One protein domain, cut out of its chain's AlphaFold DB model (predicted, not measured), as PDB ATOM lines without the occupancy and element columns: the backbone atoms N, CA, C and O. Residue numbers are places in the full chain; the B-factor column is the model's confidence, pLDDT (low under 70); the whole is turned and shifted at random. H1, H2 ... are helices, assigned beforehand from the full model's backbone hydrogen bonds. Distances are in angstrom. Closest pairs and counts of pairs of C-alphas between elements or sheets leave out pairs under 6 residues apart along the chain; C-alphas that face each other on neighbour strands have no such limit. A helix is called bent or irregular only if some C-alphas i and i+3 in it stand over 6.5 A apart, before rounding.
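This is residues 62 to 240 of the 479 residues of an uncharacterized protein of Bacillus sp. AFS015802 (UniProt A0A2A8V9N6). Look for a long rod of two helix groups set end to end: H1, H2 and H3a form one, H3b, H4 and H5 the other, and the bent helix H3 runs through both. Residues 62 to 74, in H1, stick out at one end; residues 229 to 240, of which 229 to 238 belong to H5, at the other. The printed part has 179 residues with five named helices, H1 to H5 in order, and no named strand: all helix, extended, radius of gyration of the C-alphas 25.8 A, spans 111 by 23 by 19 A.

Start at H1, residues 62 to 102; its residues 81 to 92 alone touch H2, residues 114 to 125, a hairpin with closest C-alphas Ala 85 and Ser 123, 4.8 A apart. H3, residues 133 to 169, was assigned as one helix by its hydrogen bonds but is bent, C-alphas 148 and 151 being 6.8 A apart; its arms are H3a, 133 to 148, and H3b, 151 to 169. H2 and H3a form a hairpin, closest C-alphas Gln 121 and Met 140, 7.2 A. H3b and H4, residues 176 to 194, form another, opposite ways at a shallow tilt of 20 degrees, closest C-alphas Leu 156 and Val 187, 6.8 A. H1 with residues 97 to 101 alone touches H5, residues 200 to 238, closest C-alphas Leu 100 and Phe 205, 6.4 A. These six helices or arms are a bundle, helices side by side. Every O i to N i+4 pair is within hydrogen-bond range in H1, H2, H3a, H3b and H4, and 33 of 35 in H5.

Find C-alpha 62 at (68.049, 101.122, 38.309); H1 runs 58.6 A from there. H2 spans 16.4 A, H3a 22.4 A, H3b 26.8 A and H4 26.2 A. H5 spans 56.7 A to C-alpha 238 at (24.322, 90.826, 136.264).

The C-alphas of Phe 62 and Glu 240 are farthest apart, 111.4 A. The printed part has no cut; the link H1 to H2 is long. pLDDT is under 70 at residues 62 to 75, 129 and 171 to 172.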
ATOM      1  N   PHE A  62      68.948 102.203  37.874       38.50
ATOM      2  CA  PHE A  62      68.049 101.122  38.309       38.50
ATOM      3  C   PHE A  62      68.390 100.598  39.706       38.50
ATOM      4  O   PHE A  62      67.464 100.283  40.443       38.50
ATOM      5  N   SER A  63      69.668 100.532  40.104       39.09
ATOM      6  CA  SER A  63      70.050 100.128  41.463       39.09
ATOM      7  C   SER A  63      69.689 101.186  42.505       39.09
ATOM      8  O   SER A  63      69.214 100.834  43.572       39.09
ATOM      9  N   LEU A  64      69.840 102.481  42.203       36.88
ATOM     10  CA  LEU A  64      69.411 103.550  43.113       36.88
ATOM     11  C   LEU A  64      67.886 103.710  43.156       36.88
ATOM     12  O   LEU A  64      67.352 103.974  44.224       36.88
ATOM     13  N   LEU A  65      67.174 103.502  42.041       38.44
ATOM     14  CA  LEU A  65      65.707 103.540  42.006       38.44
ATOM     15  C   LEU A  65      65.095 102.299  42.664       38.44
ATOM     16  O   LEU A  65      64.089 102.425  43.346       38.44
ATOM     17  N   THR A  66      65.696 101.111  42.508       42.28
ATOM     18  CA  THR A  66      65.277  99.931  43.283       42.28
ATOM     19  C   THR A  66      65.612 100.101  44.753       42.28
ATOM     20  O   THR A  66      64.736  99.840  45.552       42.28
ATOM     21  N   VAL A  67      66.779 100.624  45.140       46.31
ATOM     22  CA  VAL A  67      67.074 100.937  46.553       46.31
ATOM     23  C   VAL A  67      66.137 102.017  47.111       46.31
ATOM     24  O   VAL A  67      65.720 101.903  48.254       46.31
ATOM     25  N   TYR A  68      65.743 103.023  46.323       40.50
ATOM     26  CA  TYR A  68      64.808 104.073  46.748       40.50
ATOM     27  C   TYR A  68      63.354 103.571  46.845       40.50
ATOM     28  O   TYR A  68      62.695 103.838  47.840       40.50
ATOM     29  N   ILE A  69      62.873 102.783  45.874       44.88
ATOM     30  CA  ILE A  69      61.537 102.156  45.905       44.88
ATOM     31  C   ILE A  69      61.473 101.064  46.982       44.88
ATOM     32  O   ILE A  69      60.486 100.971  47.702       44.88
ATOM     33  N   ILE A  70      62.529 100.260  47.141       48.81
ATOM     34  CA  ILE A  70      62.656  99.304  48.248       48.81
ATOM     35  C   ILE A  70      62.648 100.074  49.572       48.81
ATOM     36  O   ILE A  70      61.874  99.714  50.443       48.81
ATOM     37  N   SER A  71      63.363 101.198  49.683       52.94
ATOM     38  CA  SER A  71      63.366 102.039  50.888       52.94
ATOM     39  C   SER A  71      62.015 102.707  51.194       52.94
ATOM     40  O   SER A  71      61.655 102.791  52.364       52.94
ATOM     41  N   GLU A  72      61.241 103.157  50.198       57.53
ATOM     42  CA  GLU A  72      59.869 103.662  50.409       57.53
ATOM     43  C   GLU A  72      58.909 102.529  50.810       57.53
ATOM     44  O   GLU A  72      58.183 102.672  51.789       57.53
ATOM     45  N   THR A  73      58.969 101.367  50.148       63.44
ATOM     46  CA  THR A  73      58.130 100.206  50.512       63.44
ATOM     47  C   THR A  73      58.515  99.565  51.850       63.44
ATOM     48  O   THR A  73      57.667  98.980  52.518       63.44
ATOM     49  N   GLU A  74      59.780  99.657  52.264       66.62
ATOM     50  CA  GLU A  74      60.242  99.230  53.587       66.62
ATOM     51  C   GLU A  74      59.724 100.174  54.670       66.62
ATOM     52  O   GLU A  74      59.171  99.692  55.653       66.62
ATOM     53  N   LYS A  75      59.777 101.495  54.450       69.88
ATOM     54  CA  LYS A  75      59.193 102.484  55.370       69.88
ATOM     55  C   LYS A  75      57.677 102.346  55.509       69.88
ATOM     56  O   LYS A  75      57.166 102.427  56.620       69.88
ATOM     57  N   GLU A  76      56.955 102.114  54.412       75.25
ATOM     58  CA  GLU A  76      55.504 101.870  54.453       75.25
ATOM     59  C   GLU A  76      55.168 100.594  55.237       75.25
ATOM     60  O   GLU A  76      54.305 100.619  56.110       75.25
ATOM     61  N   ARG A  77      55.902  99.495  55.013       78.44
ATOM     62  CA  ARG A  77      55.718  98.248  55.778       78.44
ATOM     63  C   ARG A  77      56.092  98.388  57.250       78.44
ATOM     64  O   ARG A  77      55.480  97.738  58.094       78.44
ATOM     65  N   GLU A  78      57.114  99.173  57.572       78.88
ATOM     66  CA  GLU A  78      57.475  99.480  58.958       78.88
ATOM     67  C   GLU A  78      56.376 100.288  59.650       78.88
ATOM     68  O   GLU A  78      56.022  99.974  60.787       78.88
ATOM     69  N   GLN A  79      55.783 101.258  58.949       79.69
ATOM     70  CA  GLN A  79      54.655 102.033  59.455       79.69
ATOM     71  C   GLN A  79      53.407 101.161  59.654       79.69
ATOM     72  O   GLN A  79      52.772 101.252  60.700       79.69
ATOM     73  N   GLU A  80      53.073 100.278  58.708       83.88
ATOM     74  CA  GLU A  80      51.959  99.327  58.850       83.88
ATOM     75  C   GLU A  80      52.143  98.407  60.066       83.88
ATOM     76  O   GLU A  80      51.207  98.189  60.833       83.88
ATOM     77  N   ARG A  81      53.364  97.898  60.285       86.81
ATOM     78  CA  ARG A  81      53.685  97.080  61.466       86.81
ATOM     79  C   ARG A  81      53.575  97.867  62.765       86.81
ATOM     80  O   ARG A  81      53.159  97.293  63.768       86.81
ATOM     81  N   TYR A  82      53.969  99.141  62.759       87.19
ATOM     82  CA  TYR A  82      53.816 100.014  63.917       87.19
ATOM     83  C   TYR A  82      52.339 100.237  64.245       87.19
ATOM     84  O   TYR A  82      51.951  99.972  65.374       87.19
ATOM     85  N   VAL A  83      51.517 100.626  63.262       85.88
ATOM     86  CA  VAL A  83      50.072 100.856  63.458       85.88
ATOM     87  C   VAL A  83      49.382  99.593  63.969       85.88
ATOM     88  O   VAL A  83      48.616  99.655  64.921       85.88
ATOM     89  N   GLN A  84      49.707  98.425  63.405       87.75
ATOM     90  CA  GLN A  84      49.158  97.164  63.902       87.75
ATOM     91  C   GLN A  84      49.572  96.887  65.360       87.75
ATOM     92  O   GLN A  84      48.751  96.452  66.164       87.75
ATOM     93  N   ALA A  85      50.843  97.112  65.710       90.44
ATOM     94  CA  ALA A  85      51.312  96.926  67.080       90.44
ATOM     95  C   ALA A  85      50.667  97.928  68.049       90.44
ATOM     96  O   ALA A  85      50.322  97.543  69.162       90.44
ATOM     97  N   GLU A  86      50.488  99.179  67.629       91.06
ATOM     98  CA  GLU A  86      49.796 100.222  68.385       91.06
ATOM     99  C   GLU A  86      48.345  99.826  68.660       91.06
ATOM    100  O   GLU A  86      47.952  99.783  69.821       91.06
ATOM    101  N   GLU A  87      47.576  99.441  67.637       88.56
ATOM    102  CA  GLU A  87      46.184  99.001  67.794       88.56
ATOM    103  C   GLU A  87      46.058  97.798  68.746       88.56
ATOM    104  O   GLU A  87      45.210  97.792  69.638       88.56
ATOM    105  N   GLU A  88      46.916  96.784  68.590       90.94
ATOM    106  CA  GLU A  88      46.877  95.577  69.423       90.94
ATOM    107  C   GLU A  88      47.296  95.851  70.878       90.94
ATOM    108  O   GLU A  88      46.661  95.339  71.801       90.94
ATOM    109  N   ILE A  89      48.337  96.659  71.109       93.31
ATOM    110  CA  ILE A  89      48.790  97.021  72.463       93.31
ATOM    111  C   ILE A  89      47.775  97.943  73.138       93.31
ATOM    112  O   ILE A  89      47.444  97.720  74.301       93.31
ATOM    113  N   GLN A  90      47.253  98.937  72.419       91.31
ATOM    114  CA  GLN A  90      46.285  99.893  72.945       91.31
ATOM    115  C   GLN A  90      44.985  99.197  73.353       91.31
ATOM    116  O   GLN A  90      44.490  99.438  74.449       91.31
ATOM    117  N   ALA A  91      44.475  98.266  72.540       90.69
ATOM    118  CA  ALA A  91      43.286  97.489  72.893       90.69
ATOM    119  C   ALA A  91      43.482  96.681  74.191       90.69
ATOM    120  O   ALA A  91      42.593  96.622  75.040       90.69
ATOM    121  N   VAL A  92      44.664  96.081  74.370       95.81
ATOM    122  CA  VAL A  92      45.015  95.335  75.586       95.81
ATOM    123  C   VAL A  92      45.192  96.267  76.789       95.81
ATOM    124  O   VAL A  92      44.787  95.929  77.902       95.81
ATOM    125  N   TYR A  93      45.770  97.449  76.579       92.44
ATOM    126  CA  TYR A  93      45.938  98.464  77.614       92.44
ATOM    127  C   TYR A  93      44.590  99.027  78.086       92.44
ATOM    128  O   TYR A  93      44.354  99.167  79.281       92.44
ATOM    129  N   GLU A  94      43.666  99.288  77.165       92.00
ATOM    130  CA  GLU A  94      42.308  99.730  77.490       92.00
ATOM    131  C   GLU A  94      41.519  98.657  78.252       92.00
ATOM    132  O   GLU A  94      40.780  98.985  79.177       92.00
ATOM    133  N   GLU A  95      41.713  97.373  77.933       95.12
ATOM    134  CA  GLU A  95      41.147  96.260  78.709       95.12
ATOM    135  C   GLU A  95      41.718  96.216  80.140       95.12
ATOM    136  O   GLU A  95      40.964  96.035  81.098       95.12
ATOM    137  N   MET A  96      43.027  96.446  80.306       95.75
ATOM    138  CA  MET A  96      43.677  96.573  81.618       95.75
ATOM    139  C   MET A  96      43.062  97.708  82.451       95.75
ATOM    140  O   MET A  96      42.659  97.494  83.597       95.75
ATOM    141  N   GLU A  97      42.999  98.914  81.879       93.19
ATOM    142  CA  GLU A  97      42.429 100.103  82.520       93.19
ATOM    143  C   GLU A  97      40.954  99.897  82.854       93.19
ATOM    144  O   GLU A  97      40.521 100.198  83.968       93.19
ATOM    145  N   GLY A  98      40.195  99.314  81.924       92.56
ATOM    146  CA  GLY A  98      38.801  98.945  82.124       92.56
ATOM    147  C   GLY A  98      38.634  98.032  83.335       92.56
ATOM    148  O   GLY A  98      37.854  98.354  84.229       92.56
ATOM    149  N   ASN A  99      39.428  96.961  83.426       94.69
ATOM    150  CA  ASN A  99      39.397  96.049  84.568       94.69
ATOM    151  C   ASN A  99      39.732  96.760  85.889       94.69
ATOM    152  O   ASN A  99      39.073  96.512  86.897       94.69
ATOM    153  N   LEU A 100      40.729  97.649  85.913       93.06
ATOM    154  CA  LEU A 100      41.093  98.409  87.117       93.06
ATOM    155  C   LEU A 100      39.996  99.398  87.542       93.06
ATOM    156  O   LEU A 100      39.783  99.599  88.735       93.06
ATOM    157  N   GLN A 101      39.298 100.017  86.589       91.12
ATOM    158  CA  GLN A 101      38.256 101.007  86.869       91.12
ATOM    159  C   GLN A 101      36.912 100.375  87.238       91.12
ATOM    160  O   GLN A 101      36.189 100.930  88.066       91.12
ATOM    161  N   SER A 102      36.564  99.239  86.629       90.12
ATOM    162  CA  SER A 102      35.269  98.583  86.826       90.12
ATOM    163  C   SER A 102      35.238  97.613  88.004       90.12
ATOM    164  O   SER A 102      34.153  97.197  88.401       90.12
ATOM    165  N   THR A 103      36.394  97.202  88.532       91.25
ATOM    166  CA  THR A 103      36.444  96.268  89.667       91.25
ATOM    167  C   THR A 103      36.003  96.979  90.941       91.25
ATOM    168  O   THR A 103      36.664  97.899  91.428       91.25
ATOM    169  N   GLU A 104      34.867  96.547  91.484       88.31
ATOM    170  CA  GLU A 104      34.337  97.081  92.735       88.31
ATOM    171  C   GLU A 104      35.143  96.595  93.949       88.31
ATOM    172  O   GLU A 104      35.900  95.622  93.904       88.31
ATOM    173  N   GLU A 105      34.956  97.276  95.077       83.12
ATOM    174  CA  GLU A 105      35.537  96.865  96.350       83.12
ATOM    175  C   GLU A 105      35.104  95.435  96.730       83.12
ATOM    176  O   GLU A 105      33.935  95.073  96.618       83.12
ATOM    177  N   GLY A 106      36.055  94.601  97.159       83.62
ATOM    178  CA  GLY A 106      35.802  93.203  97.522       83.62
ATOM    179  C   GLY A 106      35.835  92.201  96.358       83.62
ATOM    180  O   GLY A 106      35.846  90.990  96.611       83.62
ATOM    181  N   GLN A 107      35.874  92.668  95.103       91.19
ATOM    182  CA  GLN A 107      35.904  91.815  93.911       91.19
ATOM    183  C   GLN A 107      37.332  91.463  93.462       91.19
ATOM    184  O   GLN A 107      38.306  92.126  93.813       91.19
ATOM    185  N   MET A 108      37.450  90.382  92.688       93.44
ATOM    186  CA  MET A 108      38.720  89.924  92.114       93.44
ATOM    187  C   MET A 108      39.025  90.670  90.814       93.44
ATOM    188  O   MET A 108      38.123  90.898  90.010       93.44
ATOM    189  N   LEU A 109      40.302  90.965  90.568       93.81
ATOM    190  CA  LEU A 109      40.762  91.458  89.273       93.81
ATOM    191  C   LEU A 109      40.750  90.337  88.230       93.81
ATOM    192  O   LEU A 109      41.141  89.198  88.510       93.81
ATOM    193  N   ASN A 110      40.376  90.685  87.002       94.62
ATOM    194  CA  ASN A 110      40.406  89.766  85.871       94.62
ATOM    195  C   ASN A 110      41.769  89.827  85.166       94.62
ATOM    196  O   ASN A 110      42.165  90.902  84.722       94.62
ATOM    197  N   PRO A 111      42.496  88.706  85.020       94.69
ATOM    198  CA  PRO A 111      43.708  88.701  84.214       94.69
ATOM    199  C   PRO A 111      43.344  88.921  82.746       94.69
ATOM    200  O   PRO A 111      42.323  88.419  82.272       94.69
ATOM    201  N   ILE A 112      44.205  89.616  82.010       95.62
ATOM    202  CA  ILE A 112      44.063  89.692  80.559       95.62
ATOM    203  C   ILE A 112      44.465  88.343  79.972       95.62
ATOM    204  O   ILE A 112      45.471  87.757  80.384       95.62
ATOM    205  N   GLU A 113      43.700  87.863  78.994       95.31
ATOM    206  CA  GLU A 113      43.978  86.600  78.315       95.31
ATOM    207  C   GLU A 113      45.415  86.542  77.774       95.31
ATOM    208  O   GLU A 113      45.874  87.426  77.046       95.31
ATOM    209  N   GLU A 114      46.120  85.453  78.088       94.38
ATOM    210  CA  GLU A 114      47.520  85.252  77.694       94.38
ATOM    211  C   GLU A 114      47.704  85.293  76.167       94.38
ATOM    212  O   GLU A 114      48.713  85.780  75.665       94.38
ATOM    213  N   SER A 115      46.701  84.837  75.408       94.38
ATOM    214  CA  SER A 115      46.667  84.912  73.943       94.38
ATOM    215  C   SER A 115      46.752  86.352  73.426       94.38
ATOM    216  O   SER A 115      47.507  86.603  72.486       94.38
ATOM    217  N   LYS A 116      46.029  87.295  74.044       94.69
ATOM    218  CA  LYS A 116      46.027  88.719  73.671       94.69
ATOM    219  C   LYS A 116      47.360  89.382  74.008       94.69
ATOM    220  O   LYS A 116      47.925  90.084  73.174       94.69
ATOM    221  N   VAL A 117      47.907  89.086  75.189       95.31
ATOM    222  CA  VAL A 117      49.229  89.579  75.616       95.31
ATOM    223  C   VAL A 117      50.332  89.064  74.688       95.31
ATOM    224  O   VAL A 117      51.163  89.840  74.220       95.31
ATOM    225  N   ASN A 118      50.316  87.772  74.353       95.06
ATOM    226  CA  ASN A 118      51.292  87.166  73.444       95.06
ATOM    227  C   ASN A 118      51.188  87.720  72.016       95.06
ATOM    228  O   ASN A 118      52.213  87.877  71.343       95.06
ATOM    229  N   LEU A 119      49.971  88.019  71.549       94.38
ATOM    230  CA  LEU A 119      49.738  88.663  70.258       94.38
ATOM    231  C   LEU A 119      50.359  90.069  70.234       94.38
ATOM    232  O   LEU A 119      51.230  90.320  69.399       94.38
ATOM    233  N   ALA A 120      50.028  90.913  71.216       91.75
ATOM    234  CA  ALA A 120      50.570  92.266  71.347       91.75
ATOM    235  C   ALA A 120      52.112  92.276  71.448       91.75
ATOM    236  O   ALA A 120      52.787  93.024  70.736       91.75
ATOM    237  N   GLN A 121      52.704  91.367  72.235       93.50
ATOM    238  CA  GLN A 121      54.161  91.193  72.300       93.50
ATOM    239  C   GLN A 121      54.773  90.781  70.955       93.50
ATOM    240  O   GLN A 121      55.874  91.215  70.604       93.50
ATOM    241  N   SER A 122      54.106  89.887  70.215       94.25
ATOM    242  CA  SER A 122      54.568  89.445  68.897       94.25
ATOM    243  C   SER A 122      54.588  90.606  67.908       94.25
ATOM    244  O   SER A 122      55.551  90.748  67.151       94.25
ATOM    245  N   SER A 123      53.563  91.455  67.938       90.69
ATOM    246  CA  SER A 123      53.472  92.631  67.075       90.69
ATOM    247  C   SER A 123      54.493  93.700  67.455       90.69
ATOM    248  O   SER A 123      55.199  94.177  66.568       90.69
ATOM    249  N   LEU A 124      54.728  93.947  68.749       92.00
ATOM    250  CA  LEU A 124      55.810  94.830  69.209       92.00
ATOM    251  C   LEU A 124      57.195  94.379  68.714       92.00
ATOM    252  O   LEU A 124      58.014  95.199  68.297       92.00
ATOM    253  N   LYS A 125      57.471  93.067  68.723       92.12
ATOM    254  CA  LYS A 125      58.753  92.505  68.250       92.12
ATOM    255  C   LYS A 125      59.002  92.740  66.758       92.12
ATOM    256  O   LYS A 125      60.161  92.750  66.353       92.12
ATOM    257  N   LYS A 126      57.951  92.915  65.949       89.94
ATOM    258  CA  LYS A 126      58.054  93.169  64.499       89.94
ATOM    259  C   LYS A 126      58.359  94.634  64.165       89.94
ATOM    260  O   LYS A 126      58.670  94.925  63.008       89.94
ATOM    261  N   VAL A 127      58.269  95.535  65.145       87.56
ATOM    262  CA  VAL A 127      58.622  96.954  65.012       87.56
ATOM    263  C   VAL A 127      60.129  97.096  65.238       87.56
ATOM    264  O   VAL A 127      60.605  96.914  66.357       87.56
ATOM    265  N   GLU A 128      60.913  97.396  64.203       77.38
ATOM    266  CA  GLU A 128      62.384  97.410  64.300       77.38
ATOM    267  C   GLU A 128      62.958  98.798  64.636       77.38
ATOM    268  O   GLU A 128      63.788  98.884  65.544       77.38
ATOM    269  N   ALA A 129      62.478  99.877  64.003       68.56
ATOM    270  CA  ALA A 129      63.093 101.209  64.104       68.56
ATOM    271  C   ALA A 129      62.091 102.390  64.071       68.56
ATOM    272  O   ALA A 129      62.314 103.375  63.370       68.56
ATOM    273  N   SER A 130      60.997 102.320  64.840       73.06
ATOM    274  CA  SER A 130      60.109 103.483  65.043       73.06
ATOM    275  C   SER A 130      60.601 104.355  66.214       73.06
ATOM    276  O   SER A 130      60.928 103.790  67.262       73.06
ATOM    277  N   PRO A 131      60.636 105.699  66.082       72.38
ATOM    278  CA  PRO A 131      60.949 106.607  67.193       72.38
ATOM    279  C   PRO A 131      59.966 106.468  68.366       72.38
ATOM    280  O   PRO A 131      60.357 106.667  69.511       72.38
ATOM    281  N   ASP A 132      58.738 106.026  68.095       78.25
ATOM    282  CA  ASP A 132      57.661 105.900  69.083       78.25
ATOM    283  C   ASP A 132      57.552 104.465  69.649       78.25
ATOM    284  O   ASP A 132      56.640 104.125  70.403       78.25
ATOM    285  N   LYS A 133      58.497 103.576  69.305       85.88
ATOM    286  CA  LYS A 133      58.553 102.199  69.832       85.88
ATOM    287  C   LYS A 133      58.752 102.166  71.351       85.88
ATOM    288  O   LYS A 133      58.323 101.210  72.001       85.88
ATOM    289  N   GLU A 134      59.419 103.170  71.918       87.31
ATOM    290  CA  GLU A 134      59.635 103.274  73.366       87.31
ATOM    291  C   GLU A 134      58.313 103.423  74.129       87.31
ATOM    292  O   GLU A 134      58.145 102.793  75.173       87.31
ATOM    293  N   GLU A 135      57.348 104.161  73.573       87.56
ATOM    294  CA  GLU A 135      56.014 104.332  74.154       87.56
ATOM    295  C   GLU A 135      55.244 103.006  74.171       87.56
ATOM    296  O   GLU A 135      54.827 102.546  75.237       87.56
ATOM    297  N   LEU A 136      55.178 102.311  73.029       88.88
ATOM    298  CA  LEU A 136      54.561 100.980  72.936       88.88
ATOM    299  C   LEU A 136      55.234  99.957  73.865       88.88
ATOM    300  O   LEU A 136      54.573  99.103  74.455       88.88
ATOM    301  N   THR A 137      56.556 100.057  74.033       91.69
ATOM    302  CA  THR A 137      57.312  99.210  74.969       91.69
ATOM    303  C   THR A 137      56.945  99.508  76.424       91.69
ATOM    304  O   THR A 137      56.864  98.583  77.233       91.69
ATOM    305  N   SER A 138      56.699 100.776  76.764       91.31
ATOM    306  CA  SER A 138      56.234 101.177  78.093       91.31
ATOM    307  C   SER A 138      54.840 100.622  78.392       91.31
ATOM    308  O   SER A 138      54.658  99.979  79.426       91.31
ATOM    309  N   LEU A 139      53.885 100.776  77.465       90.81
ATOM    310  CA  LEU A 139      52.523 100.244  77.618       90.81
ATOM    311  C   LEU A 139      52.525  98.717  77.763       90.81
ATOM    312  O   LEU A 139      51.911  98.170  78.680       90.81
ATOM    313  N   MET A 140      53.286  98.019  76.914       94.44
ATOM    314  CA  MET A 140      53.436  96.564  76.991       94.44
ATOM    315  C   MET A 140      54.010  96.121  78.345       94.44
ATOM    316  O   MET A 140      53.537  95.154  78.942       94.44
ATOM    317  N   ARG A 141      54.997  96.851  78.874       94.19
ATOM    318  CA  ARG A 141      55.563  96.576  80.198       94.19
ATOM    319  C   ARG A 141      54.525  96.753  81.308       94.19
ATOM    320  O   ARG A 141      54.490  95.940  82.229       94.19
ATOM    321  N   GLU A 142      53.684  97.782  81.241       93.62
ATOM    322  CA  GLU A 142      52.605  97.998  82.213       93.62
ATOM    323  C   GLU A 142      51.569  96.864  82.199       93.62
ATOM    324  O   GLU A 142      51.195  96.388  83.276       93.62
ATOM    325  N   ILE A 143      51.188  96.384  81.009       94.75
ATOM    326  CA  ILE A 143      50.308  95.220  80.805       94.75
ATOM    327  C   ILE A 143      50.914  93.957  81.434       94.75
ATOM    328  O   ILE A 143      50.237  93.217  82.152       94.75
ATOM    329  N   GLU A 144      52.202  93.699  81.196       94.12
ATOM    330  CA  GLU A 144      52.901  92.542  81.767       94.12
ATOM    331  C   GLU A 144      52.951  92.604  83.296       94.12
ATOM    332  O   GLU A 144      52.676  91.607  83.968       94.12
ATOM    333  N   ILE A 145      53.260  93.780  83.851       94.69
ATOM    334  CA  ILE A 145      53.251  94.020  85.298       94.69
ATOM    335  C   ILE A 145      51.861  93.757  85.875       94.69
ATOM    336  O   ILE A 145      51.752  93.100  86.912       94.69
ATOM    337  N   TYR A 146      50.808  94.246  85.215       95.19
ATOM    338  CA  TYR A 146      49.431  94.015  85.635       95.19
ATOM    339  C   TYR A 146      49.120  92.519  85.701       95.19
ATOM    340  O   TYR A 146      48.773  92.015  86.768       95.19
ATOM    341  N   ASN A 147      49.331  91.783  84.609       94.81
ATOM    342  CA  ASN A 147      49.019  90.355  84.556       94.81
ATOM    343  C   ASN A 147      49.826  89.524  85.568       94.81
ATOM    344  O   ASN A 147      49.304  88.561  86.129       94.81
ATOM    345  N   GLN A 148      51.074  89.905  85.856       93.06
ATOM    346  CA  GLN A 148      51.882  89.281  86.914       93.06
ATOM    347  C   GLN A 148      51.386  89.618  88.330       93.06
ATOM    348  O   GLN A 148      51.565  88.826  89.263       93.06
ATOM    349  N   ALA A 149      50.788  90.796  88.514       92.94
ATOM    350  CA  ALA A 149      50.267  91.254  89.794       92.94
ATOM    351  C   ALA A 149      48.899  90.642  90.127       92.94
ATOM    352  O   ALA A 149      48.689  90.268  91.281       92.94
ATOM    353  N   VAL A 150      48.002  90.489  89.144       94.19
ATOM    354  CA  VAL A 150      46.629  89.969  89.323       94.19
ATOM    355  C   VAL A 150      46.532  88.754  90.260       94.19
ATOM    356  O   VAL A 150      45.780  88.839  91.231       94.19
ATOM    357  N   PRO A 151      47.283  87.646  90.081       93.56
ATOM    358  CA  PRO A 151      47.158  86.491  90.975       93.56
ATOM    359  C   PRO A 151      47.529  86.814  92.431       93.56
ATOM    360  O   PRO A 151      46.884  86.322  93.353       93.56
ATOM    361  N   GLN A 152      48.527  87.673  92.653       91.69
ATOM    362  CA  GLN A 152      48.957  88.078  93.997       91.69
ATOM    363  C   GLN A 152      47.938  89.011  94.660       91.69
ATOM    364  O   GLN A 152      47.735  88.955  95.871       91.69
ATOM    365  N   VAL A 153      47.310  89.877  93.864       91.56
ATOM    366  CA  VAL A 153      46.268  90.809  94.305       91.56
ATOM    367  C   VAL A 153      44.981  90.052  94.648       91.56
ATOM    368  O   VAL A 153      44.384  90.288  95.695       91.56
ATOM    369  N   ASN A 154      44.613  89.059  93.840       93.62
ATOM    370  CA  ASN A 154      43.458  88.200  94.101       93.62
ATOM    371  C   ASN A 154      43.664  87.289  95.319       93.62
ATOM    372  O   ASN A 154      42.728  87.050  96.083       93.62
ATOM    373  N   GLU A 155      44.889  86.810  95.552       93.06
ATOM    374  CA  GLU A 155      45.236  86.097  96.785       93.06
ATOM    375  C   GLU A 155      45.003  86.988  98.017       93.06
ATOM    376  O   GLU A 155      44.334  86.564  98.958       93.06
ATOM    377  N   LEU A 156      45.470  88.243  97.986       91.75
ATOM    378  CA  LEU A 156      45.212  89.209  99.060       91.75
ATOM    379  C   LEU A 156      43.718  89.459  99.263       91.75
ATOM    380  O   LEU A 156      43.246  89.445 100.397       91.75
ATOM    381  N   GLN A 157      42.964  89.669  98.181       93.25
ATOM    382  CA  GLN A 157      41.522  89.891  98.281       93.25
ATOM    383  C   GLN A 157      40.808  88.679  98.885       93.25
ATOM    384  O   GLN A 157      39.882  88.841  99.675       93.25
ATOM    385  N   THR A 158      41.259  87.466  98.561       94.00
ATOM    386  CA  THR A 158      40.727  86.232  99.154       94.00
ATOM    387  C   THR A 158      40.958  86.226 100.661       94.00
ATOM    388  O   THR A 158      40.011  86.036 101.420       94.00
ATOM    389  N   GLN A 159      42.184  86.515 101.104       93.38
ATOM    390  CA  GLN A 159      42.513  86.578 102.528       93.38
ATOM    391  C   GLN A 159      41.697  87.655 103.262       93.38
ATOM    392  O   GLN A 159      41.188  87.399 104.353       93.38
ATOM    393  N   ILE A 160      41.522  88.840 102.662       93.56
ATOM    394  CA  ILE A 160      40.682  89.910 103.223       93.56
ATOM    395  C   ILE A 160      39.231  89.449 103.350       93.56
ATOM    396  O   ILE A 160      38.633  89.593 104.415       93.56
ATOM    397  N   ASN A 161      38.676  88.849 102.298       92.44
ATOM    398  CA  ASN A 161      37.303  88.356 102.298       92.44
ATOM    399  C   ASN A 161      37.100  87.248 103.347       92.44
ATOM    400  O   ASN A 161      36.068  87.226 104.020       92.44
ATOM    401  N   ASP A 162      38.083  86.367 103.542       91.38
ATOM    402  CA  ASP A 162      38.044  85.309 104.555       91.38
ATOM    403  C   ASP A 162      38.084  85.867 105.984       91.38
ATOM    404  O   ASP A 162      37.302  85.440 106.846       91.38
ATOM    405  N   VAL A 163      38.945  86.853 106.247       91.88
ATOM    406  CA  VAL A 163      39.000  87.521 107.555       91.88
ATOM    407  C   VAL A 163      37.722  88.319 107.803       91.88
ATOM    408  O   VAL A 163      37.138  88.190 108.877       91.88
ATOM    409  N   ASN A 164      37.215  89.053 106.811       89.69
ATOM    410  CA  ASN A 164      35.969  89.811 106.927       89.69
ATOM    411  C   ASN A 164      34.757  88.893 107.180       89.69
ATOM    412  O   ASN A 164      33.907  89.147 108.036       89.69
ATOM    413  N   LYS A 165      34.707  87.748 106.493       88.62
ATOM    414  CA  LYS A 165      33.699  86.713 106.742       88.62
ATOM    415  C   LYS A 165      33.801  86.162 108.162       88.62
ATOM    416  O   LYS A 165      32.767  85.956 108.798       88.62
ATOM    417  N   THR A 166      35.016  85.930 108.657       88.31
ATOM    418  CA  THR A 166      35.250  85.462 110.030       88.31
ATOM    419  C   THR A 166      34.775  86.504 111.038       88.31
ATOM    420  O   THR A 166      33.983  86.168 111.916       88.31
ATOM    421  N   LEU A 167      35.151  87.770 110.850       87.06
ATOM    422  CA  LEU A 167      34.721  88.907 111.662       87.06
ATOM    423  C   LEU A 167      33.188  89.013 111.722       87.06
ATOM    424  O   LEU A 167      32.601  89.060 112.799       87.06
ATOM    425  N   SER A 168      32.527  88.915 110.567       81.62
ATOM    426  CA  SER A 168      31.064  88.949 110.442       81.62
ATOM    427  C   SER A 168      30.341  87.747 111.067       81.62
ATOM    428  O   SER A 168      29.121  87.774 111.255       81.62
ATOM    429  N   GLN A 169      31.046  86.644 111.327       80.19
ATOM    430  CA  GLN A 169      30.468  85.428 111.899       80.19
ATOM    431  C   GLN A 169      30.770  85.286 113.388       80.19
ATOM    432  O   GLN A 169      29.888  84.883 114.152       80.19
ATOM    433  N   SER A 170      31.998  85.582 113.803       72.19
ATOM    434  CA  SER A 170      32.459  85.427 115.173       72.19
ATOM    435  C   SER A 170      33.687  86.284 115.441       72.19
ATOM    436  O   SER A 170      34.808  85.905 115.114       72.19
ATOM    437  N   VAL A 171      33.481  87.372 116.171       64.88
ATOM    438  CA  VAL A 171      34.568  88.207 116.710       64.88
ATOM    439  C   VAL A 171      35.295  87.502 117.870       64.88
ATOM    440  O   VAL A 171      36.354  87.920 118.310       64.88
ATOM    441  N   PHE A 172      34.765  86.364 118.329       65.81
ATOM    442  CA  PHE A 172      35.291  85.570 119.448       65.81
ATOM    443  C   PHE A 172      36.342  84.537 119.050       65.81
ATOM    444  O   PHE A 172      36.720  83.700 119.872       65.81
ATOM    445  N   ASP A 173      36.766  84.530 117.786       73.50
ATOM    446  CA  ASP A 173      37.928  83.738 117.409       73.50
ATOM    447  C   ASP A 173      39.162  84.379 118.063       73.50
ATOM    448  O   ASP A 173      39.514  85.518 117.753       73.50
ATOM    449  N   LYS A 174      39.784  83.661 119.010       74.25
ATOM    450  CA  LYS A 174      40.922  84.153 119.809       74.25
ATOM    451  C   LYS A 174      42.082  84.632 118.942       74.25
ATOM    452  O   LYS A 174      42.822  85.516 119.363       74.25
ATOM    453  N   ASP A 175      42.191  84.097 117.732       84.50
ATOM    454  CA  ASP A 175      43.292  84.387 116.824       84.50
ATOM    455  C   ASP A 175      42.932  85.488 115.809       84.50
ATOM    456  O   ASP A 175      43.746  85.834 114.956       84.50
ATOM    457  N   LEU A 176      41.718  86.057 115.857       86.94
ATOM    458  CA  LEU A 176      41.259  87.029 114.858       86.94
ATOM    459  C   LEU A 176      42.098  88.311 114.862       86.94
ATOM    460  O   LEU A 176      42.488  88.780 113.796       86.94
ATOM    461  N   GLY A 177      42.449  88.831 116.041       87.31
ATOM    462  CA  GLY A 177      43.320  90.007 116.155       87.31
ATOM    463  C   GLY A 177      44.721  89.767 115.579       87.31
ATOM    464  O   GLY A 177      45.280  90.631 114.895       87.31
ATOM    465  N   GLU A 178      45.275  88.566 115.781       89.88
ATOM    466  CA  GLU A 178      46.556  88.165 115.184       89.88
ATOM    467  C   GLU A 178      46.445  88.018 113.662       89.88
ATOM    468  O   GLU A 178      47.314  88.508 112.935       89.88
ATOM    469  N   LYS A 179      45.357  87.414 113.166       90.94
ATOM    470  CA  LYS A 179      45.067  87.282 111.728       90.94
ATOM    471  C   LYS A 179      44.962  88.647 111.051       90.94
ATOM    472  O   LYS A 179      45.611  88.849 110.029       90.94
ATOM    473  N   ILE A 180      44.226  89.595 111.635       92.19
ATOM    474  CA  ILE A 180      44.093  90.970 111.119       92.19
ATOM    475  C   ILE A 180      45.454  91.671 111.096       92.19
ATOM    476  O   ILE A 180      45.857  92.221 110.072       92.19
ATOM    477  N   SER A 181      46.214  91.578 112.190       91.00
ATOM    478  CA  SER A 181      47.546  92.185 112.291       91.00
ATOM    479  C   SER A 181      48.541  91.598 111.281       91.00
ATOM    480  O   SER A 181      49.357  92.322 110.703       91.00
ATOM    481  N   SER A 182      48.497  90.279 111.068       93.00
ATOM    482  CA  SER A 182      49.315  89.592 110.066       93.00
ATOM    483  C   SER A 182      48.915  90.010 108.652       93.00
ATOM    484  O   SER A 182      49.782  90.371 107.854       93.00
ATOM    485  N   LEU A 183      47.612  90.047 108.371       93.75
ATOM    486  CA  LEU A 183      47.066  90.464 107.084       93.75
ATOM    487  C   LEU A 183      47.443  91.913 106.757       93.75
ATOM    488  O   LEU A 183      47.921  92.180 105.658       93.75
ATOM    489  N   LYS A 184      47.355  92.843 107.718       93.25
ATOM    490  CA  LYS A 184      47.786  94.240 107.527       93.25
ATOM    491  C   LYS A 184      49.248  94.332 107.096       93.25
ATOM    492  O   LYS A 184      49.594  95.079 106.174       93.25
ATOM    493  N   LYS A 185      50.126  93.565 107.753       92.56
ATOM    494  CA  LYS A 185      51.554  93.501 107.403       92.56
ATOM    495  C   LYS A 185      51.749  92.916 106.008       92.56
ATOM    496  O   LYS A 185      52.556  93.447 105.245       92.56
ATOM    497  N   GLU A 186      51.030  91.850 105.671       91.44
ATOM    498  CA  GLU A 186      51.100  91.217 104.354       91.44
ATOM    499  C   GLU A 186      50.644  92.169 103.245       91.44
ATOM    500  O   GLU A 186      51.413  92.414 102.313       91.44
ATOM    501  N   VAL A 187      49.465  92.782 103.396       91.31
ATOM    502  CA  VAL A 187      48.918  93.795 102.483       91.31
ATOM    503  C   VAL A 187      49.920  94.931 102.311       91.31
ATOM    504  O   VAL A 187      50.352  95.199 101.194       91.31
ATOM    505  N   THR A 188      50.406  95.535 103.398       90.44
ATOM    506  CA  THR A 188      51.382  96.640 103.333       90.44
ATOM    507  C   THR A 188      52.652  96.246 102.573       90.44
ATOM    508  O   THR A 188      53.139  96.989 101.715       90.44
ATOM    509  N   ASN A 189      53.196  95.058 102.851       90.44
ATOM    510  CA  ASN A 189      54.416  94.575 102.208       90.44
ATOM    511  C   ASN A 189      54.208  94.271 100.722       90.44
ATOM    512  O   ASN A 189      55.059  94.629  99.903       90.44
ATOM    513  N   LYS A 190      53.099  93.618 100.358       88.31
ATOM    514  CA  LYS A 190      52.775  93.306  98.962       88.31
ATOM    515  C   LYS A 190      52.453  94.576  98.175       88.31
ATOM    516  O   LYS A 190      53.017  94.756  97.101       88.31
ATOM    517  N   LEU A 191      51.684  95.508  98.739       87.75
ATOM    518  CA  LEU A 191      51.421  96.824  98.148       87.75
ATOM    519  C   LEU A 191      52.712  97.598  97.866       87.75
ATOM    520  O   LEU A 191      52.880  98.150  96.780       87.75
ATOM    521  N   LYS A 192      53.665  97.593  98.806       88.00
ATOM    522  CA  LYS A 192      54.972  98.235  98.613       88.00
ATOM    523  C   LYS A 192      55.766  97.596  97.472       88.00
ATOM    524  O   LYS A 192      56.361  98.323  96.682       88.00
ATOM    525  N   LYS A 193      55.779  96.260  97.381       88.44
ATOM    526  CA  LYS A 193      56.454  95.529  96.295       88.44
ATOM    527  C   LYS A 193      55.803  95.812  94.940       88.44
ATOM    528  O   LYS A 193      56.504  96.152  93.997       88.44
ATOM    529  N   LEU A 194      54.475  95.732  94.859       85.00
ATOM    530  CA  LEU A 194      53.721  95.979  93.627       85.00
ATOM    531  C   LEU A 194      53.844  97.439  93.168       85.00
ATOM    532  O   LEU A 194      54.064  97.703  91.989       85.00
ATOM    533  N   GLY A 195      53.822  98.393  94.101       79.88
ATOM    534  CA  GLY A 195      54.003  99.816  93.806       79.88
ATOM    535  C   GLY A 195      55.392 100.192  93.271       79.88
ATOM    536  O   GLY A 195      55.549 101.293  92.745       79.88
ATOM    537  N   GLN A 196      56.390  99.306  93.386       87.06
ATOM    538  CA  GLN A 196      57.732  99.485  92.815       87.06
ATOM    539  C   GLN A 196      57.853  98.968  91.377       87.06
ATOM    540  O   GLN A 196      58.863  99.234  90.731       87.06
ATOM    541  N   LEU A 197      56.850  98.245  90.865       83.62
ATOM    542  CA  LEU A 197      56.927  97.617  89.545       83.62
ATOM    543  C   LEU A 197      56.802  98.623  88.393       83.62
ATOM    544  O   LEU A 197      57.302  98.345  87.308       83.62
ATOM    545  N   GLY A 198      56.236  99.810  88.642       79.56
ATOM    546  CA  GLY A 198      56.200 100.907  87.668       79.56
ATOM    547  C   GLY A 198      54.926 100.995  86.824       79.56
ATOM    548  O   GLY A 198      54.989 101.551  85.742       79.56
ATOM    549  N   ASN A 199      53.790 100.483  87.312       88.06
ATOM    550  CA  ASN A 199      52.466 100.690  86.709       88.06
ATOM    551  C   ASN A 199      51.658 101.694  87.576       88.06
ATOM    552  O   ASN A 199      51.268 101.345  88.701       88.06
ATOM    553  N   PRO A 200      51.455 102.949  87.121       87.56
ATOM    554  CA  PRO A 200      50.769 103.987  87.895       87.56
ATOM    555  C   PRO A 200      49.303 103.667  88.205       87.56
ATOM    556  O   PRO A 200      48.866 103.892  89.336       87.56
ATOM    557  N   SER A 201      48.565 103.114  87.244       88.75
ATOM    558  CA  SER A 201      47.137 102.809  87.381       88.75
ATOM    559  C   SER A 201      46.890 101.678  88.368       88.75
ATOM    560  O   SER A 201      46.074 101.813  89.281       88.75
ATOM    561  N   LEU A 202      47.679 100.603  88.279       90.50
ATOM    562  CA  LEU A 202      47.662  99.525  89.263       90.50
ATOM    563  C   LEU A 202      47.996 100.068  90.654       90.50
ATOM    564  O   LEU A 202      47.313  99.749  91.622       90.50
ATOM    565  N   LYS A 203      49.019 100.922  90.779       89.69
ATOM    566  CA  LYS A 203      49.374 101.534  92.065       89.69
ATOM    567  C   LYS A 203      48.215 102.357  92.641       89.69
ATOM    568  O   LYS A 203      47.940 102.241  93.834       89.69
ATOM    569  N   ALA A 204      47.541 103.157  91.816       88.75
ATOM    570  CA  ALA A 204      46.391 103.956  92.233       88.75
ATOM    571  C   ALA A 204      45.218 103.074  92.692       88.75
ATOM    572  O   ALA A 204      44.677 103.304  93.776       88.75
ATOM    573  N   PHE A 205      44.883 102.030  91.925       90.06
ATOM    574  CA  PHE A 205      43.875 101.034  92.296       90.06
ATOM    575  C   PHE A 205      44.202 100.390  93.646       90.06
ATOM    576  O   PHE A 205      43.397 100.403  94.577       90.06
ATOM    577  N   LEU A 206      45.431  99.897  93.784       89.19
ATOM    578  CA  LEU A 206      45.891  99.203  94.974       89.19
ATOM    579  C   LEU A 206      45.826 100.080  96.235       89.19
ATOM    580  O   LEU A 206      45.340  99.630  97.273       89.19
ATOM    581  N   SER A 207      46.282 101.334  96.149       84.69
ATOM    582  CA  SER A 207      46.205 102.287  97.264       84.69
ATOM    583  C   SER A 207      44.768 102.648  97.635       84.69
ATOM    584  O   SER A 207      44.467 102.791  98.816       84.69
ATOM    585  N   LYS A 208      43.878 102.784  96.648       86.06
ATOM    586  CA  LYS A 208      42.476 103.131  96.886       86.06
ATOM    587  C   LYS A 208      41.713 101.994  97.570       86.06
ATOM    588  O   LYS A 208      41.003 102.247  98.534       86.06
ATOM    589  N   HIS A 209      41.853 100.765  97.075       85.75
ATOM    590  CA  HIS A 209      40.989  99.660  97.490       85.75
ATOM    591  C   HIS A 209      41.506  98.912  98.724       85.75
ATOM    592  O   HIS A 209      40.739  98.659  99.646       85.75
ATOM    593  N   TYR A 210      42.800  98.590  98.803       88.31
ATOM    594  CA  TYR A 210      43.292  97.698  99.862       88.31
ATOM    595  C   TYR A 210      43.570  98.411 101.183       88.31
ATOM    596  O   TYR A 210      43.353  97.835 102.246       88.31
ATOM    597  N   THR A 211      44.042  99.659 101.142       83.00
ATOM    598  CA  THR A 211      44.276 100.430 102.370       83.00
ATOM    599  C   THR A 211      42.953 100.743 103.068       83.00
ATOM    600  O   THR A 211      42.818 100.451 104.251       83.00
ATOM    601  N   ALA A 212      41.951 101.217 102.321       85.56
ATOM    602  CA  ALA A 212      40.629 101.516 102.869       85.56
ATOM    603  C   ALA A 212      39.918 100.272 103.432       85.56
ATOM    604  O   ALA A 212      39.340 100.339 104.518       85.56
ATOM    605  N   GLN A 213      40.007  99.127 102.741       90.44
ATOM    606  CA  GLN A 213      39.458  97.861 103.241       90.44
ATOM    607  C   GLN A 213      40.108  97.443 104.563       90.44
ATOM    608  O   GLN A 213      39.405  97.063 105.498       90.44
ATOM    609  N   MET A 214      41.440  97.526 104.664       91.00
ATOM    610  CA  MET A 214      42.142  97.158 105.897       91.00
ATOM    611  C   MET A 214      41.809  98.095 107.057       91.00
ATOM    612  O   MET A 214      41.573  97.608 108.161       91.00
ATOM    613  N   ASP A 215      41.739  99.404 106.812       89.44
ATOM    614  CA  ASP A 215      41.369 100.384 107.840       89.44
ATOM    615  C   ASP A 215      39.929 100.156 108.335       89.44
ATOM    616  O   ASP A 215      39.654 100.220 109.533       89.44
ATOM    617  N   THR A 216      39.008  99.836 107.420       90.31
ATOM    618  CA  THR A 216      37.613  99.506 107.756       90.31
ATOM    619  C   THR A 216      37.539  98.237 108.602       90.31
ATOM    620  O   THR A 216      36.893  98.226 109.649       90.31
ATOM    621  N   LEU A 217      38.252  97.188 108.193       90.94
ATOM    622  CA  LEU A 217      38.282  95.901 108.882       90.94
ATOM    623  C   LEU A 217      38.871  96.005 110.300       90.94
ATOM    624  O   LEU A 217      38.346  95.394 111.230       90.94
ATOM    625  N   GLU A 218      39.928  96.799 110.487       91.31
ATOM    626  CA  GLU A 218      40.493  97.078 111.813       91.31
ATOM    627  C   GLU A 218      39.513  97.838 112.699       91.31
ATOM    628  O   GLU A 218      39.266  97.428 113.832       91.31
ATOM    629  N   LYS A 219      38.903  98.901 112.170       91.44
ATOM    630  CA  LYS A 219      37.932  99.702 112.914       91.44
ATOM    631  C   LYS A 219      36.722  98.876 113.346       91.44
ATOM    632  O   LYS A 219      36.245  99.020 114.473       91.44
ATOM    633  N   GLU A 220      36.211  98.015 112.468       90.75
ATOM    634  CA  GLU A 220      35.127  97.096 112.810       90.75
ATOM    635  C   GLU A 220      35.547  96.116 113.909       90.75
ATOM    636  O   GLU A 220      34.817  95.938 114.883       90.75
ATOM    637  N   PHE A 221      36.738  95.522 113.797       91.38
ATOM    638  CA  PHE A 221      37.268  94.620 114.816       91.38
ATOM    639  C   PHE A 221      37.431  95.294 116.181       91.38
ATOM    640  O   PHE A 221      36.997  94.729 117.188       91.38
ATOM    641  N   GLU A 222      37.992  96.500 116.229       90.75
ATOM    642  CA  GLU A 222      38.122  97.285 117.461       90.75
ATOM    643  C   GLU A 222      36.748  97.599 118.064       90.75
ATOM    644  O   GLU A 222      36.529  97.373 119.254       90.75
ATOM    645  N   THR A 223      35.796  98.035 117.232       91.69
ATOM    646  CA  THR A 223      34.426  98.350 117.663       91.69
ATOM    647  C   THR A 223      33.743  97.127 118.271       91.69
ATOM    648  O   THR A 223      33.156  97.205 119.349       91.69
ATOM    649  N   TYR A 224      33.820  95.977 117.601       90.50
ATOM    650  CA  TYR A 224      33.204  94.754 118.104       90.50
ATOM    651  C   TYR A 224      33.911  94.203 119.347       90.50
ATOM    652  O   TYR A 224      33.248  93.617 120.201       90.50
ATOM    653  N   THR A 225      35.229  94.384 119.462       88.69
ATOM    654  CA  THR A 225      35.991  93.972 120.649       88.69
ATOM    655  C   THR A 225      35.597  94.810 121.862       88.69
ATOM    656  O   THR A 225      35.256  94.240 122.895       88.69
ATOM    657  N   ALA A 226      35.538  96.137 121.719       91.44
ATOM    658  CA  ALA A 226      35.101  97.039 122.786       91.44
ATOM    659  C   ALA A 226      33.660  96.740 123.235       91.44
ATOM    660  O   ALA A 226      33.391  96.606 124.426       91.44
ATOM    661  N   LEU A 227      32.746  96.531 122.280       92.56
ATOM    662  CA  LEU A 227      31.373  96.119 122.584       92.56
ATOM    663  C   LEU A 227      31.307  94.787 123.331       92.56
ATOM    664  O   LEU A 227      30.439  94.594 124.179       92.56
ATOM    665  N   GLN A 228      32.201  93.851 123.016       87.94
ATOM    666  CA  GLN A 228      32.241  92.591 123.739       87.94
ATOM    667  C   GLN A 228      32.722  92.774 125.173       87.94
ATOM    668  O   GLN A 228      32.156  92.148 126.066       87.94
ATOM    669  N   GLU A 229      33.753  93.587 125.398       91.31
ATOM    670  CA  GLU A 229      34.229  93.915 126.746       91.31
ATOM    671  C   GLU A 229      33.096  94.528 127.575       91.31
ATOM    672  O   GLU A 229      32.782  94.019 128.650       91.31
ATOM    673  N   ASP A 230      32.376  95.494 127.003       94.06
ATOM    674  CA  ASP A 230      31.183  96.102 127.597       94.06
ATOM    675  C   ASP A 230      30.092  95.066 127.949       94.06
ATOM    676  O   ASP A 230      29.479  95.121 129.019       94.06
ATOM    677  N   VAL A 231      29.843  94.083 127.076       93.00
ATOM    678  CA  VAL A 231      28.887  92.995 127.349       93.00
ATOM    679  C   VAL A 231      29.388  92.034 128.427       93.00
ATOM    680  O   VAL A 231      28.582  91.520 129.206       93.00
ATOM    681  N   GLN A 232      30.690  91.759 128.498       91.69
ATOM    682  CA  GLN A 232      31.254  90.942 129.576       91.69
ATOM    683  C   GLN A 232      31.158  91.654 130.924       91.69
ATOM    684  O   GLN A 232      30.813  91.013 131.919       91.69
ATOM    685  N   ASP A 233      31.378  92.966 130.951       93.12
ATOM    686  CA  ASP A 233      31.178  93.781 132.144       93.12
ATOM    687  C   ASP A 233      29.711  93.757 132.583       93.12
ATOM    688  O   ASP A 233      29.433  93.494 133.753       93.12
ATOM    689  N   LEU A 234      28.759  93.884 131.648       94.62
ATOM    690  CA  LEU A 234      27.332  93.711 131.945       94.62
ATOM    691  C   LEU A 234      27.016  92.329 132.519       94.62
ATOM    692  O   LEU A 234      26.294  92.224 133.505       94.62
ATOM    693  N   LYS A 235      27.563  91.254 131.946       93.44
ATOM    694  CA  LYS A 235      27.376  89.892 132.477       93.44
ATOM    695  C   LYS A 235      27.943  89.743 133.885       93.44
ATOM    696  O   LYS A 235      27.356  89.058 134.716       93.44
ATOM    697  N   LYS A 236      29.074  90.387 134.169       93.25
ATOM    698  CA  LYS A 236      29.671  90.390 135.503       93.25
ATOM    699  C   LYS A 236      28.801  91.159 136.498       93.25
ATOM    700  O   LYS A 236      28.543  90.645 137.581       93.25
ATOM    701  N   MET A 237      28.299  92.332 136.109       92.12
ATOM    702  CA  MET A 237      27.355  93.109 136.917       92.12
ATOM    703  C   MET A 237      26.054  92.336 137.169       92.12
ATOM    704  O   MET A 237      25.525  92.376 138.274       92.12
ATOM    705  N   ALA A 238      25.569  91.582 136.176       89.94
ATOM    706  CA  ALA A 238      24.322  90.826 136.264       89.94
ATOM    707  C   ALA A 238      24.307  89.787 137.398       89.94
ATOM    708  O   ALA A 238      23.252  89.469 137.942       89.94
ATOM    709  N   VAL A 239      25.479  89.264 137.767       89.69
ATOM    710  CA  VAL A 239      25.634  88.252 138.821       89.69
ATOM    711  C   VAL A 239      26.132  88.832 140.151       89.69
ATOM    712  O   VAL A 239      26.285  88.094 141.129       89.69
ATOM    713  N   GLU A 240      26.398  90.137 140.214       86.62
ATOM    714  CA  GLU A 240      26.966  90.807 141.382       86.62
ATOM    715  C   GLU A 240      25.863  91.427 142.257       86.62
ATOM    716  O   GLU A 240      25.145  92.335 141.855       86.62
TER     717      GLU A 240